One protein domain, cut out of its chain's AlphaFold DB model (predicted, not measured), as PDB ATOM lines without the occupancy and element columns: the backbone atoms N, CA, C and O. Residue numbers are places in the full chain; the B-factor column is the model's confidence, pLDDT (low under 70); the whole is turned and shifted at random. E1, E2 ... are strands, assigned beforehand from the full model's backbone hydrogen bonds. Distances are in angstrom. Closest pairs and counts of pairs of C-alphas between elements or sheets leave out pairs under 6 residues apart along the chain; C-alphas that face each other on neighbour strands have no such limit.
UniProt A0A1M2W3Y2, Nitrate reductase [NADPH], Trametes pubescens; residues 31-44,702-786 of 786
ATOM      1  N   LYS A  31     202.723 122.793 246.109       53.50
ATOM      2  CA  LYS A  31     203.672 121.672 245.935       53.50
ATOM      3  C   LYS A  31     203.899 120.867 247.218       53.50
ATOM      4  O   LYS A  31     204.208 119.678 247.153       53.50
ATOM      5  N   LEU A  32     203.712 121.491 248.380       53.56
ATOM      6  CA  LEU A  32     203.757 120.825 249.683       53.56
ATOM      7  C   LEU A  32     202.420 120.160 250.080       53.56
ATOM      8  O   LEU A  32     202.316 119.619 251.179       53.56
ATOM      9  N   LYS A  33     201.399 120.153 249.206       51.81
ATOM     10  CA  LYS A  33     200.164 119.366 249.391       51.81
ATOM     11  C   LYS A  33     200.300 117.900 248.959       51.81
ATOM     12  O   LYS A  33     199.411 117.121 249.291       51.81
ATOM     13  N   SER A  34     201.364 117.546 248.231       51.50
ATOM     14  CA  SER A  34     201.596 116.206 247.672       51.50
ATOM     15  C   SER A  34     202.627 115.408 248.474       51.50
ATOM     16  O   SER A  34     203.707 115.914 248.796       51.50
ATOM     17  N   ASP A  35     202.311 114.146 248.759       44.75
ATOM     18  CA  ASP A  35     203.205 113.228 249.463       44.75
ATOM     19  C   ASP A  35     204.331 112.739 248.534       44.75
ATOM     20  O   ASP A  35     204.124 112.465 247.350       44.75
ATOM     21  N   ASN A  36     205.549 112.580 249.068       49.25
ATOM     22  CA  ASN A  36     206.789 112.363 248.298       49.25
ATOM     23  C   ASN A  36     207.258 113.572 247.453       49.25
ATOM     24  O   ASN A  36     207.952 113.389 246.441       49.25
ATOM     25  N   THR A  37     206.943 114.801 247.877       61.09
ATOM     26  CA  THR A  37     207.716 115.996 247.490       61.09
ATOM     27  C   THR A  37     209.096 115.949 248.154       61.09
ATOM     28  O   THR A  37     209.212 115.739 249.358       61.09
ATOM     29  N   PHE A  38     210.161 116.143 247.376       57.62
ATOM     30  CA  PHE A  38     211.530 116.254 247.887       57.62
ATOM     31  C   PHE A  38     211.985 117.715 247.849       57.62
ATOM     32  O   PHE A  38     211.609 118.463 246.944       57.62
ATOM     33  N   ALA A  39     212.814 118.106 248.811       68.19
ATOM     34  CA  ALA A  39     213.449 119.416 248.862       68.19
ATOM     35  C   ALA A  39     214.950 119.261 249.126       68.19
ATOM     36  O   ALA A  39     215.369 118.365 249.859       68.19
ATOM     37  N   SER A  40     215.767 120.135 248.548       73.81
ATOM     38  CA  SER A  40     217.193 120.207 248.871       73.81
ATOM     39  C   SER A  40     217.415 121.181 250.024       73.81
ATOM     40  O   SER A  40     216.833 122.263 250.038       73.81
ATOM     41  N   ILE A  41     218.267 120.822 250.979       72.75
ATOM     42  CA  ILE A  41     218.517 121.586 252.203       72.75
ATOM     43  C   ILE A  41     220.011 121.899 252.363       72.75
ATOM     44  O   ILE A  41     220.843 121.009 252.215       72.75
ATOM     45  N   ARG A  42     220.365 123.153 252.671       77.19
ATOM     46  CA  ARG A  42     221.725 123.550 253.101       77.19
ATOM     47  C   ARG A  42     221.678 124.384 254.382       77.19
ATOM     48  O   ARG A  42     220.644 124.978 254.686       77.19
ATOM     49  N   ASP A  43     222.780 124.449 255.127       72.06
ATOM     50  CA  ASP A  43     222.915 125.404 256.241       72.06
ATOM     51  C   ASP A  43     222.981 126.844 255.694       72.06
ATOM     52  O   ASP A  43     223.580 127.096 254.646       72.06
ATOM     53  N   VAL A  44     222.370 127.801 256.393       63.81
ATOM     54  CA  VAL A  44     222.441 129.219 256.027       63.81
ATOM     55  C   VAL A  44     223.687 129.846 256.645       63.81
ATOM     56  O   VAL A  44     223.683 130.262 257.810       63.81
ATOM     57  N   ALA A 702     227.027 113.983 259.719       82.62
ATOM     58  CA  ALA A 702     225.705 114.606 259.721       82.62
ATOM     59  C   ALA A 702     225.205 114.910 258.296       82.62
ATOM     60  O   ALA A 702     225.996 115.092 257.365       82.62
ATOM     61  N   ALA A 703     223.882 114.997 258.145       82.50
ATOM     62  CA  ALA A 703     223.203 115.209 256.873       82.50
ATOM     63  C   ALA A 703     223.454 116.609 256.288       82.50
ATOM     64  O   ALA A 703     223.686 116.720 255.088       82.50
ATOM     65  N   LEU A 704     223.441 117.677 257.097       81.19
ATOM     66  CA  LEU A 704     223.766 119.026 256.620       81.19
ATOM     67  C   LEU A 704     225.265 119.307 256.682       81.19
ATOM     68  O   LEU A 704     225.853 119.394 257.763       81.19
ATOM     69  N   GLN A 705     225.845 119.574 255.514       79.88
ATOM     70  CA  GLN A 705     227.180 120.149 255.383       79.88
ATOM     71  C   GLN A 705     227.078 121.640 254.998       79.88
ATOM     72  O   GLN A 705     226.133 122.037 254.314       79.88
ATOM     73  N   PRO A 706     228.011 122.496 255.456       66.69
ATOM     74  CA  PRO A 706     227.898 123.962 255.373       66.69
ATOM     75  C   PRO A 706     227.989 124.570 253.958       66.69
ATOM     76  O   PRO A 706     227.874 125.786 253.810       66.69
ATOM     77  N   ASP A 707     228.243 123.764 252.931       67.75
ATOM     78  CA  ASP A 707     228.428 124.177 251.536       67.75
ATOM     79  C   ASP A 707     227.840 123.185 250.511       67.75
ATOM     80  O   ASP A 707     228.106 123.312 249.319       67.75
ATOM     81  N   VAL A 708     227.019 122.222 250.950       67.88
ATOM     82  CA  VAL A 708     226.385 121.217 250.080       67.88
ATOM     83  C   VAL A 708     224.876 121.195 250.317       67.88
ATOM     84  O   VAL A 708     224.415 121.271 251.455       67.88
ATOM     85  N   PHE A 709     224.105 121.074 249.236       73.00
ATOM     86  CA  PHE A 709     222.669 120.815 249.293       73.00
ATOM     87  C   PHE A 709     222.399 119.312 249.455       73.00
ATOM     88  O   PHE A 709     222.643 118.525 248.543       73.00
ATOM     89  N   THR A 710     221.838 118.924 250.594       79.19
ATOM     90  CA  THR A 710     221.436 117.547 250.909       79.19
ATOM     91  C   THR A 710     219.970 117.334 250.544       79.19
ATOM     92  O   THR A 710     219.143 118.205 250.796       79.19
ATOM     93  N   LEU A 711     219.601 116.200 249.947       80.19
ATOM     94  CA  LEU A 711     218.198 115.917 249.617       80.19
ATOM     95  C   LEU A 711     217.427 115.435 250.858       80.19
ATOM     96  O   LEU A 711     217.890 114.532 251.544       80.19
ATOM     97  N   ALA A 712     216.244 115.991 251.120       84.12
ATOM     98  CA  ALA A 712     215.333 115.556 252.179       84.12
ATOM     99  C   ALA A 712     213.926 115.284 251.616       84.12
ATOM    100  O   ALA A 712     213.471 115.948 250.677       84.12
ATOM    101  N   LYS A 713     213.227 114.297 252.178       85.75
ATOM    102  CA  LYS A 713     211.923 113.821 251.694       85.75
ATOM    103  C   LYS A 713     210.796 114.325 252.589       85.75
ATOM    104  O   LYS A 713     210.814 114.020 253.772       85.75
ATOM    105  N   LEU A 714     209.778 115.002 252.053       85.06
ATOM    106  CA  LEU A 714     208.552 115.282 252.810       85.06
ATOM    107  C   LEU A 714     207.835 113.958 253.126       85.06
ATOM    108  O   LEU A 714     207.472 113.216 252.208       85.06
ATOM    109  N   VAL A 715     207.651 113.669 254.417       87.25
ATOM    110  CA  VAL A 715     207.035 112.425 254.920       87.25
ATOM    111  C   VAL A 715     205.782 112.652 255.762       87.25
ATOM    112  O   VAL A 715     204.971 111.738 255.865       87.25
ATOM    113  N   ALA A 716     205.577 113.849 256.320       84.31
ATOM    114  CA  ALA A 716     204.304 114.216 256.935       84.31
ATOM    115  C   ALA A 716     204.007 115.717 256.819       84.31
ATOM    116  O   ALA A 716     204.906 116.555 256.717       84.31
ATOM    117  N   ARG A 717     202.719 116.055 256.885       84.12
ATOM    118  CA  ARG A 717     202.191 117.421 256.928       84.12
ATOM    119  C   ARG A 717     201.069 117.473 257.960       84.12
ATOM    120  O   ARG A 717     200.132 116.684 257.879       84.12
ATOM    121  N   LYS A 718     201.132 118.426 258.891       85.62
ATOM    122  CA  LYS A 718     200.107 118.661 259.915       85.62
ATOM    123  C   LYS A 718     199.622 120.103 259.850       85.62
ATOM    124  O   LYS A 718     200.406 121.035 259.995       85.62
ATOM    125  N   GLU A 719     198.328 120.295 259.645       83.19
ATOM    126  CA  GLU A 719     197.698 121.613 259.724       83.19
ATOM    127  C   GLU A 719     197.475 122.008 261.193       83.19
ATOM    128  O   GLU A 719     197.108 121.163 262.010       83.19
ATOM    129  N   LEU A 720     197.755 123.269 261.540       73.06
ATOM    130  CA  LEU A 720     197.553 123.828 262.886       73.06
ATOM    131  C   LEU A 720     196.526 124.971 262.882       73.06
ATOM    132  O   LEU A 720     195.775 125.134 263.840       73.06
ATOM    133  N   SER A 721     196.478 125.741 261.797       75.06
ATOM    134  CA  SER A 721     195.455 126.743 261.492       75.06
ATOM    135  C   SER A 721     195.314 126.874 259.972       75.06
ATOM    136  O   SER A 721     196.147 126.370 259.217       75.06
ATOM    137  N   SER A 722     194.302 127.613 259.511       64.69
ATOM    138  CA  SER A 722     194.125 127.962 258.091       64.69
ATOM    139  C   SER A 722     195.370 128.603 257.457       64.69
ATOM    140  O   SER A 722     195.603 128.436 256.257       64.69
ATOM    141  N   ASP A 723     196.181 129.293 258.262       67.56
ATOM    142  CA  ASP A 723     197.395 129.996 257.848       67.56
ATOM    143  C   ASP A 723     198.710 129.367 258.351       67.56
ATOM    144  O   ASP A 723     199.775 129.934 258.127       67.56
ATOM    145  N   THR A 724     198.696 128.229 259.058       68.56
ATOM    146  CA  THR A 724     199.915 127.677 259.684       68.56
ATOM    147  C   THR A 724     199.940 126.148 259.656       68.56
ATOM    148  O   THR A 724     199.001 125.476 260.089       68.56
ATOM    149  N   ARG A 725     201.038 125.578 259.145       80.19
ATOM    150  CA  ARG A 725     201.219 124.137 258.905       80.19
ATOM    151  C   ARG A 725     202.636 123.702 259.289       80.19
ATOM    152  O   ARG A 725     203.591 124.445 259.083       80.19
ATOM    153  N   VAL A 726     202.776 122.497 259.829       84.69
ATOM    154  CA  VAL A 726     204.065 121.835 260.074       84.69
ATOM    155  C   VAL A 726     204.332 120.834 258.957       84.69
ATOM    156  O   VAL A 726     203.436 120.081 258.571       84.69
ATOM    157  N   TYR A 727     205.566 120.814 258.464       86.31
ATOM    158  CA  TYR A 727     206.053 119.877 257.456       86.31
ATOM    159  C   TYR A 727     207.238 119.085 258.016       86.31
ATOM    160  O   TYR A 727     208.244 119.685 258.394       86.31
ATOM    161  N   THR A 728     207.123 117.760 258.060       90.56
ATOM    162  CA  THR A 728     208.162 116.843 258.553       90.56
ATOM    163  C   THR A 728     208.898 116.217 257.380       90.56
ATOM    164  O   THR A 728     208.278 115.615 256.495       90.56
ATOM    165  N   PHE A 729     210.224 116.325 257.387       89.75
ATOM    166  CA  PHE A 729     211.101 115.829 256.333       89.75
ATOM    167  C   PHE A 729     212.053 114.744 256.862       89.75
ATOM    168  O   PHE A 729     212.752 114.975 257.844       89.75
ATOM    169  N   GLU A 730     212.122 113.584 256.199       90.88
ATOM    170  CA  GLU A 730     213.119 112.532 256.455       90.88
ATOM    171  C   GLU A 730     214.460 112.896 255.795       90.88
ATOM    172  O   GLU A 730     214.513 113.328 254.635       90.88
ATOM    173  N   LEU A 731     215.544 112.727 256.551       89.50
ATOM    174  CA  LEU A 731     216.927 112.921 256.123       89.50
ATOM    175  C   LEU A 731     217.500 111.640 255.494       89.50
ATOM    176  O   LEU A 731     217.067 110.538 255.839       89.50
ATOM    177  N   PRO A 732     218.531 111.737 254.633       85.06
ATOM    178  CA  PRO A 732     219.229 110.562 254.128       85.06
ATOM    179  C   PRO A 732     219.782 109.707 255.269       85.06
ATOM    180  O   PRO A 732     220.421 110.213 256.195       85.06
ATOM    181  N   ARG A 733     219.555 108.395 255.181       84.19
ATOM    182  CA  ARG A 733     220.122 107.420 256.118       84.19
ATOM    183  C   ARG A 733     221.638 107.358 255.970       84.19
ATOM    184  O   ARG A 733     222.185 107.568 254.887       84.19
ATOM    185  N   LYS A 734     222.319 107.057 257.072       80.75
ATOM    186  CA  LYS A 734     223.770 106.853 257.082       80.75
ATOM    187  C   LYS A 734     224.116 105.533 256.380       80.75
ATOM    188  O   LYS A 734     223.254 104.685 256.158       80.75
ATOM    189  N   LYS A 735     225.398 105.338 256.044       75.75
ATOM    190  CA  LYS A 735     225.889 104.140 255.327       75.75
ATOM    191  C   LYS A 735     225.665 102.813 256.075       75.75
ATOM    192  O   LYS A 735     225.745 101.760 255.459       75.75
ATOM    193  N   ASP A 736     225.386 102.869 257.376       79.19
ATOM    194  CA  ASP A 736     225.033 101.736 258.242       79.19
ATOM    195  C   ASP A 736     223.509 101.470 258.326       79.19
ATOM    196  O   ASP A 736     223.071 100.594 259.067       79.19
ATOM    197  N   GLY A 737     222.689 102.226 257.583       75.75
ATOM    198  CA  GLY A 737     221.223 102.153 257.597       75.75
ATOM    199  C   GLY A 737     220.548 102.932 258.735       75.75
ATOM    200  O   GLY A 737     219.318 103.074 258.731       75.75
ATOM    201  N   SER A 738     221.321 103.472 259.684       81.44
ATOM    202  CA  SER A 738     220.791 104.261 260.798       81.44
ATOM    203  C   SER A 738     220.233 105.618 260.334       81.44
ATOM    204  O   SER A 738     220.587 106.108 259.251       81.44
ATOM    205  N   PRO A 739     219.335 106.246 261.119       82.12
ATOM    206  CA  PRO A 739     218.716 107.507 260.731       82.12
ATOM    207  C   PRO A 739     219.727 108.651 260.551       82.12
ATOM    208  O   PRO A 739     220.757 108.729 261.234       82.12
ATOM    209  N   GLY A 740     219.423 109.553 259.614       83.56
ATOM    210  CA  GLY A 740     220.209 110.761 259.376       83.56
ATOM    211  C   GLY A 740     220.140 111.724 260.562       83.56
ATOM    212  O   GLY A 740     219.072 111.962 261.114       83.56
ATOM    213  N   VAL A 741     221.279 112.297 260.946       86.56
ATOM    214  CA  VAL A 741     221.362 113.333 261.990       86.56
ATOM    215  C   VAL A 741     221.409 114.693 261.311       86.56
ATOM    216  O   VAL A 741     222.215 114.878 260.398       86.56
ATOM    217  N   LEU A 742     220.572 115.645 261.732       85.00
ATOM    218  CA  LEU A 742     220.468 116.947 261.063       85.00
ATOM    219  C   LEU A 742     221.792 117.725 261.129       85.00
ATOM    220  O   LEU A 742     222.189 118.337 260.142       85.00
ATOM    221  N   GLY A 743     222.495 117.673 262.268       78.19
ATOM    222  CA  GLY A 743     223.797 118.330 262.467       78.19
ATOM    223  C   GLY A 743     223.743 119.855 262.564       78.19
ATOM    224  O   GLY A 743     224.781 120.514 262.507       78.19
ATOM    225  N   LEU A 744     222.546 120.428 262.691       78.94
ATOM    226  CA  LEU A 744     222.330 121.866 262.781       78.94
ATOM    227  C   LEU A 744     222.118 122.284 264.247       78.94
ATOM    228  O   LEU A 744     221.196 121.776 264.883       78.94
ATOM    229  N   PRO A 745     222.902 123.233 264.793       67.75
ATOM    230  CA  PRO A 745     222.663 123.757 266.134       67.75
ATOM    231  C   PRO A 745     221.295 124.441 266.269       67.75
ATOM    232  O   PRO A 745     220.869 125.181 265.378       67.75
ATOM    233  N   VAL A 746     220.644 124.244 267.419       64.38
ATOM    234  CA  VAL A 746     219.320 124.801 267.745       64.38
ATOM    235  C   VAL A 746     219.253 126.305 267.453       64.38
ATOM    236  O   VAL A 746     220.126 127.078 267.849       64.38
ATOM    237  N   GLY A 747     218.194 126.732 266.760       52.06
ATOM    238  CA  GLY A 747     217.956 128.139 266.421       52.06
ATOM    239  C   GLY A 747     218.729 128.671 265.207       52.06
ATOM    240  O   GLY A 747     218.593 129.853 264.892       52.06
ATOM    241  N   ARG A 748     219.510 127.840 264.502       66.88
ATOM    242  CA  ARG A 748     220.037 128.163 263.162       66.88
ATOM    243  C   ARG A 748     218.985 127.913 262.073       66.88
ATOM    244  O   ARG A 748     217.920 127.358 262.332       66.88
ATOM    245  N   HIS A 749     219.276 128.365 260.854       71.56
ATOM    246  CA  HIS A 749     218.376 128.242 259.710       71.56
ATOM    247  C   HIS A 749     218.895 127.224 258.692       71.56
ATOM    248  O   HIS A 749     220.088 127.188 258.402       71.56
ATOM    249  N   VAL A 750     217.975 126.478 258.085       77.38
ATOM    250  CA  VAL A 750     218.191 125.760 256.822       77.38
ATOM    251  C   VAL A 750     217.658 126.598 255.667       77.38
ATOM    252  O   VAL A 750     216.591 127.203 255.788       77.38
ATOM    253  N   GLN A 751     218.361 126.621 254.535       78.50
ATOM    254  CA  GLN A 751     217.787 127.057 253.266       78.50
ATOM    255  C   GLN A 751     217.198 125.836 252.568       78.50
ATOM    256  O   GLN A 751     217.924 124.917 252.194       78.50
ATOM    257  N   ILE A 752     215.882 125.854 252.402       78.12
ATOM    258  CA  ILE A 752     215.109 124.880 251.647       78.12
ATOM    259  C   ILE A 752     215.013 125.384 250.208       78.12
ATOM    260  O   ILE A 752     214.441 126.443 249.960       78.12
ATOM    261  N   ALA A 753     215.555 124.622 249.267       69.81
ATOM    262  CA  ALA A 753     215.260 124.738 247.849       69.81
ATOM    263  C   ALA A 753     214.179 123.705 247.502       69.81
ATOM    264  O   ALA A 753     214.445 122.500 247.447       69.81
ATOM    265  N   VAL A 754     212.949 124.173 247.280       68.12
ATOM    266  CA  VAL A 754     211.922 123.356 246.623       68.12
ATOM    267  C   VAL A 754     212.124 123.528 245.124       68.12
ATOM    268  O   VAL A 754     211.956 124.626 244.595       68.12
ATOM    269  N   HIS A 755     212.505 122.452 244.441       53.47
ATOM    270  CA  HIS A 755     212.736 122.485 242.997       53.47
ATOM    271  C   HIS A 755     211.402 122.460 242.248       53.47
ATOM    272  O   HIS A 755     210.599 121.529 242.390       53.47
ATOM    273  N   PHE A 756     211.144 123.500 241.464       49.81
ATOM    274  CA  PHE A 756     210.099 123.536 240.445       49.81
ATOM    275  C   PHE A 756     210.700 123.050 239.121       49.81
ATOM    276  O   PHE A 756     211.805 122.512 239.099       49.81
ATOM    277  N   LYS A 757     209.922 123.086 238.042       42.75
ATOM    278  CA  LYS A 757     210.321 122.471 236.763       42.75
ATOM    279  C   LYS A 757     211.287 123.360 235.961       42.75
ATOM    280  O   LYS A 757     211.960 122.900 235.053       42.75
ATOM    281  N   ASP A 758     211.300 124.624 236.349       34.84
ATOM    282  CA  ASP A 758     211.783 125.822 235.680       34.84
ATOM    283  C   ASP A 758     212.726 126.643 236.583       34.84
ATOM    284  O   ASP A 758     213.582 127.371 236.089       34.84
ATOM    285  N   GLN A 759     212.581 126.527 237.910       41.66
ATOM    286  CA  GLN A 759     213.334 127.298 238.905       41.66
ATOM    287  C   GLN A 759     213.403 126.589 240.269       41.66
ATOM    288  O   GLN A 759     212.544 125.776 240.608       41.66
ATOM    289  N   ALA A 760     214.385 126.932 241.106       45.50
ATOM    290  CA  ALA A 760     214.438 126.496 242.503       45.50
ATOM    291  C   ALA A 760     213.918 127.609 243.429       45.50
ATOM    292  O   ALA A 760     214.548 128.658 243.563       45.50
ATOM    293  N   VAL A 761     212.790 127.388 244.113       55.62
ATOM    294  CA  VAL A 761     212.282 128.356 245.098       55.62
ATOM    295  C   VAL A 761     213.031 128.153 246.409       55.62
ATOM    296  O   VAL A 761     212.768 127.214 247.163       55.62
ATOM    297  N   LEU A 762     213.980 129.051 246.670       60.69
ATOM    298  CA  LEU A 762     214.809 129.060 247.874       60.69
ATOM    299  C   LEU A 762     214.139 129.875 248.991       60.69
ATOM    300  O   LEU A 762     213.790 131.045 248.803       60.69
ATOM    301  N   ARG A 763     213.967 129.279 250.173       64.06
ATOM    302  CA  ARG A 763     213.413 129.919 251.382       64.06
ATOM    303  C   ARG A 763     214.137 129.418 252.632       64.06
ATOM    304  O   ARG A 763     214.473 128.241 252.716       64.06
ATOM    305  N   SER A 764     214.368 130.298 253.602       75.88
ATOM    306  CA  SER A 764     215.092 129.953 254.834       75.88
ATOM    307  C   SER A 764     214.138 129.777 256.016       75.88
ATOM    308  O   SER A 764     213.343 130.671 256.296       75.88
ATOM    309  N   TYR A 765     214.250 128.658 256.735       74.25
ATOM    310  CA  TYR A 765     213.419 128.320 257.899       74.25
ATOM    311  C   TYR A 765     214.280 127.875 259.083       74.25
ATOM    312  O   TYR A 765     215.381 127.365 258.900       74.25
ATOM    313  N   THR A 766     213.788 128.058 260.307       77.94
ATOM    314  CA  THR A 766     214.352 127.412 261.504       77.94
ATOM    315  C   THR A 766     213.630 126.081 261.716       77.94
ATOM    316  O   THR A 766     212.401 126.104 261.820       77.94
ATOM    317  N   PRO A 767     214.334 124.938 261.799       81.94
ATOM    318  CA  PRO A 767     213.716 123.683 262.209       81.94
ATOM    319  C   PRO A 767     213.140 123.778 263.627       81.94
ATOM    320  O   PRO A 767     213.794 124.289 264.537       81.94
ATOM    321  N   THR A 768     211.913 123.295 263.812       78.69
ATOM    322  CA  THR A 768     211.214 123.248 265.109       78.69
ATOM    323  C   THR A 768     211.364 121.910 265.829       78.69
ATOM    324  O   THR A 768     210.954 121.799 266.979       78.69
ATOM    325  N   ARG A 769     211.963 120.917 265.165       81.81
ATOM    326  CA  ARG A 769     212.440 119.635 265.704       81.81
ATOM    327  C   ARG A 769     213.546 119.117 264.767       81.81
ATOM    328  O   ARG A 769     213.421 119.372 263.565       81.81
ATOM    329  N   PRO A 770     214.586 118.409 265.241       66.62
ATOM    330  CA  PRO A 770     214.951 118.196 266.644       66.62
ATOM    331  C   PRO A 770     215.437 119.490 267.316       66.62
ATOM    332  O   PRO A 770     216.168 120.285 266.728       66.62
ATOM    333  N   VAL A 771     215.018 119.693 268.563       66.56
ATOM    334  CA  VAL A 771     215.514 120.723 269.492       66.56
ATOM    335  C   VAL A 771     216.352 120.072 270.596       66.56
ATOM    336  O   VAL A 771     217.321 120.668 271.067       66.56
ATOM    337  N   LEU A 772     216.024 118.836 270.981       66.31
ATOM    338  CA  LEU A 772     216.793 118.007 271.907       66.31
ATOM    339  C   LEU A 772     217.398 116.788 271.180       66.31
ATOM    340  O   LEU A 772     216.746 116.229 270.300       66.31
ATOM    341  N   PRO A 773     218.587 116.287 271.580       70.31
ATOM    342  CA  PRO A 773     219.179 115.080 270.985       70.31
ATOM    343  C   PRO A 773     218.301 113.821 271.088       70.31
ATOM    344  O   PRO A 773     218.427 112.905 270.285       70.31
ATOM    345  N   SER A 774     217.385 113.775 272.059       70.00
ATOM    346  CA  SER A 774     216.385 112.707 272.213       70.00
ATOM    347  C   SER A 774     215.277 112.720 271.150       70.00
ATOM    348  O   SER A 774     214.457 111.809 271.130       70.00
ATOM    349  N   GLU A 775     215.224 113.747 270.300       73.94
ATOM    350  CA  GLU A 775     214.244 113.906 269.217       73.94
ATOM    351  C   GLU A 775     214.841 113.591 267.829       73.94
ATOM    352  O   GLU A 775     214.135 113.709 266.827       73.94
ATOM    353  N   GLU A 776     216.125 113.210 267.752       79.81
ATOM    354  CA  GLU A 776     216.812 112.845 266.502       79.81
ATOM    355  C   GLU A 776     216.397 111.441 266.014       79.81
ATOM    356  O   GLU A 776     217.116 110.455 266.169       79.81
ATOM    357  N   ASP A 777     215.217 111.352 265.398       86.62
ATOM    358  CA  ASP A 777     214.629 110.111 264.866       86.62
ATOM    359  C   ASP A 777     214.976 109.814 263.391       86.62
ATOM    360  O   ASP A 777     214.613 108.760 262.862       86.62
ATOM    361  N   GLY A 778     215.683 110.728 262.718       87.88
ATOM    362  CA  GLY A 778     215.902 110.715 261.267       87.88
ATOM    363  C   GLY A 778     215.180 111.818 260.503       87.88
ATOM    364  O   GLY A 778     215.388 111.950 259.297       87.88
ATOM    365  N   THR A 779     214.333 112.597 261.171       91.81
ATOM    366  CA  THR A 779     213.505 113.634 260.558       91.81
ATOM    367  C   THR A 779     213.761 115.015 261.164       91.81
ATOM    368  O   THR A 779     214.393 115.155 262.210       91.81
ATOM    369  N   PHE A 780     213.274 116.058 260.494       90.88
ATOM    370  CA  PHE A 780     213.182 117.406 261.048       90.88
ATOM    371  C   PHE A 780     211.854 118.061 260.658       90.88
ATOM    372  O   PHE A 780     211.314 117.802 259.580       90.88
ATOM    373  N   ASP A 781     211.340 118.930 261.525       88.19
ATOM    374  CA  ASP A 781     210.069 119.629 261.318       88.19
ATOM    375  C   ASP A 781     210.305 121.099 260.961       88.19
ATOM    376  O   ASP A 781     211.129 121.772 261.582       88.19
ATOM    377  N   LEU A 782     209.529 121.626 260.013       86.19
ATOM    378  CA  LEU A 782     209.437 123.053 259.709       86.19
ATOM    379  C   LEU A 782     208.034 123.573 260.022       86.19
ATOM    380  O   LEU A 782     207.067 123.183 259.363       86.19
ATOM    381  N   LEU A 783     207.924 124.507 260.968       79.50
ATOM    382  CA  LEU A 783     206.715 125.310 261.140       79.50
ATOM    383  C   LEU A 783     206.673 126.415 260.077       79.50
ATOM    384  O   LEU A 783     207.484 127.341 260.080       79.50
ATOM    385  N   VAL A 784     205.698 126.325 259.180       74.44
ATOM    386  CA  VAL A 784     205.448 127.280 258.102       74.44
ATOM    387  C   VAL A 784     204.167 128.047 258.402       74.44
ATOM    388  O   VAL A 784     203.081 127.468 258.432       74.44
ATOM    389  N   LYS A 785     204.291 129.367 258.549       65.69
ATOM    390  CA  LYS A 785     203.162 130.288 258.412       65.69
ATOM    391  C   LYS A 785     203.045 130.739 256.953       65.69
ATOM    392  O   LYS A 785     204.064 130.941 256.289       65.69
ATOM    393  N   THR A 786     201.815 130.824 256.458       53.66
ATOM    394  CA  THR A 786     201.461 131.060 255.055       53.66
ATOM    395  C   THR A 786     200.844 132.428 254.863       53.66
ATOM    396  O   THR A 786     199.764 132.648 255.441       53.66
TER     397      THR A 786
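AT A GLANCE: This is residues 31 to 44 and 702 to 786 of the 786 residues of the protein "Nitrate reductase [NADPH]" of Trametes pubescens (UniProt A0A1M2W3Y2). One antiparallel sheet of seven strands is bent back on itself into a small folded sheet, two leaves that face each other, E5 E4 E1 against E3 E7 E6, with the long bent strand E2 as the hinge. Opposite the hinge E5 runs on into E6, which brings the sheet's two edges together at a corner and gives the whole the look of a small, imperfect barrel. The printed part has 99 residues with no named helix and seven named strands, E1 to E7 along the chain, in the sheet order E5 E4 E1 E2 E3 E7 E6; the class is all strand, though under half of the residues, 47, are in named strands. It is compact, with a radius of gyration of the C-alphas of 12.9 A, and rounded, spanning 37 by 31 by 24 A.

HOW THE PARTS SIT: The sheet is strongly twisted, its C-alphas lying up to 8.9 A off their best plane. E2, residues 710 to 721, bends by 63 degrees at residue 715. Its pairing is staggered: residues 710 to 713 pair with E1, residues 38 to 43, and residues 713 to 721 with E3, residues 724 to 730. N 39 and O 712 are 2.9 A apart, within hydrogen-bond range. E2 and E3 form a hairpin at 151 degrees, with N 726 and O 718 at 2.8 A. E3 is antiparallel to E7, residues 779 to 785, at 160 degrees, with N 727 and O 782 at 2.9 A. E7 and edge strand E6, residues 767 to 769, form a hairpin, with N 768 and O 781 at 2.8 A. Beyond E1 comes E4, residues 750 to 755, antiparallel at 149 degrees, with N 753 and O 40 at 2.8 A. E4 and edge strand E5, residues 760 to 765, form a hairpin at 155 degrees, with N 763 and O 752 at 2.9 A. E5 runs on into E6 at 58 degrees across one residue; they meet only through their link. The closest C-alphas of E5 and E7, those of Tyr 765 and Leu 782, are 6.8 A apart. E4 and E7 are apart.

IN THESE COORDINATES: E2, the longest strand, measures 29.5 A from C-alpha 710 at (221.436, 117.547, 250.909) to C-alpha 721 at (195.455, 126.743, 261.492). E3 measures 20.4 A, E7 19.7 A, E1 16.8 A, E5 15.5 A, E4 15.2 A and E6 5.5 A. E1 begins at C-alpha 38, (211.530, 116.254, 247.887), and E7 ends at C-alpha 785, (203.162, 130.288, 258.412).

THE WHOLE: The C-alphas farthest apart, those of Ser 722 and Asp 736, are 40.5 A apart. Residues 45 to 701 are not printed; C-alphas 44 and 702 are 15.4 A apart across the cut. The link E3 to E4, residues 731 to 749, is long. The mean pLDDT of the printed part is 72.9; 36 residues are under 70, among them 31 to 39 and 753 to 763.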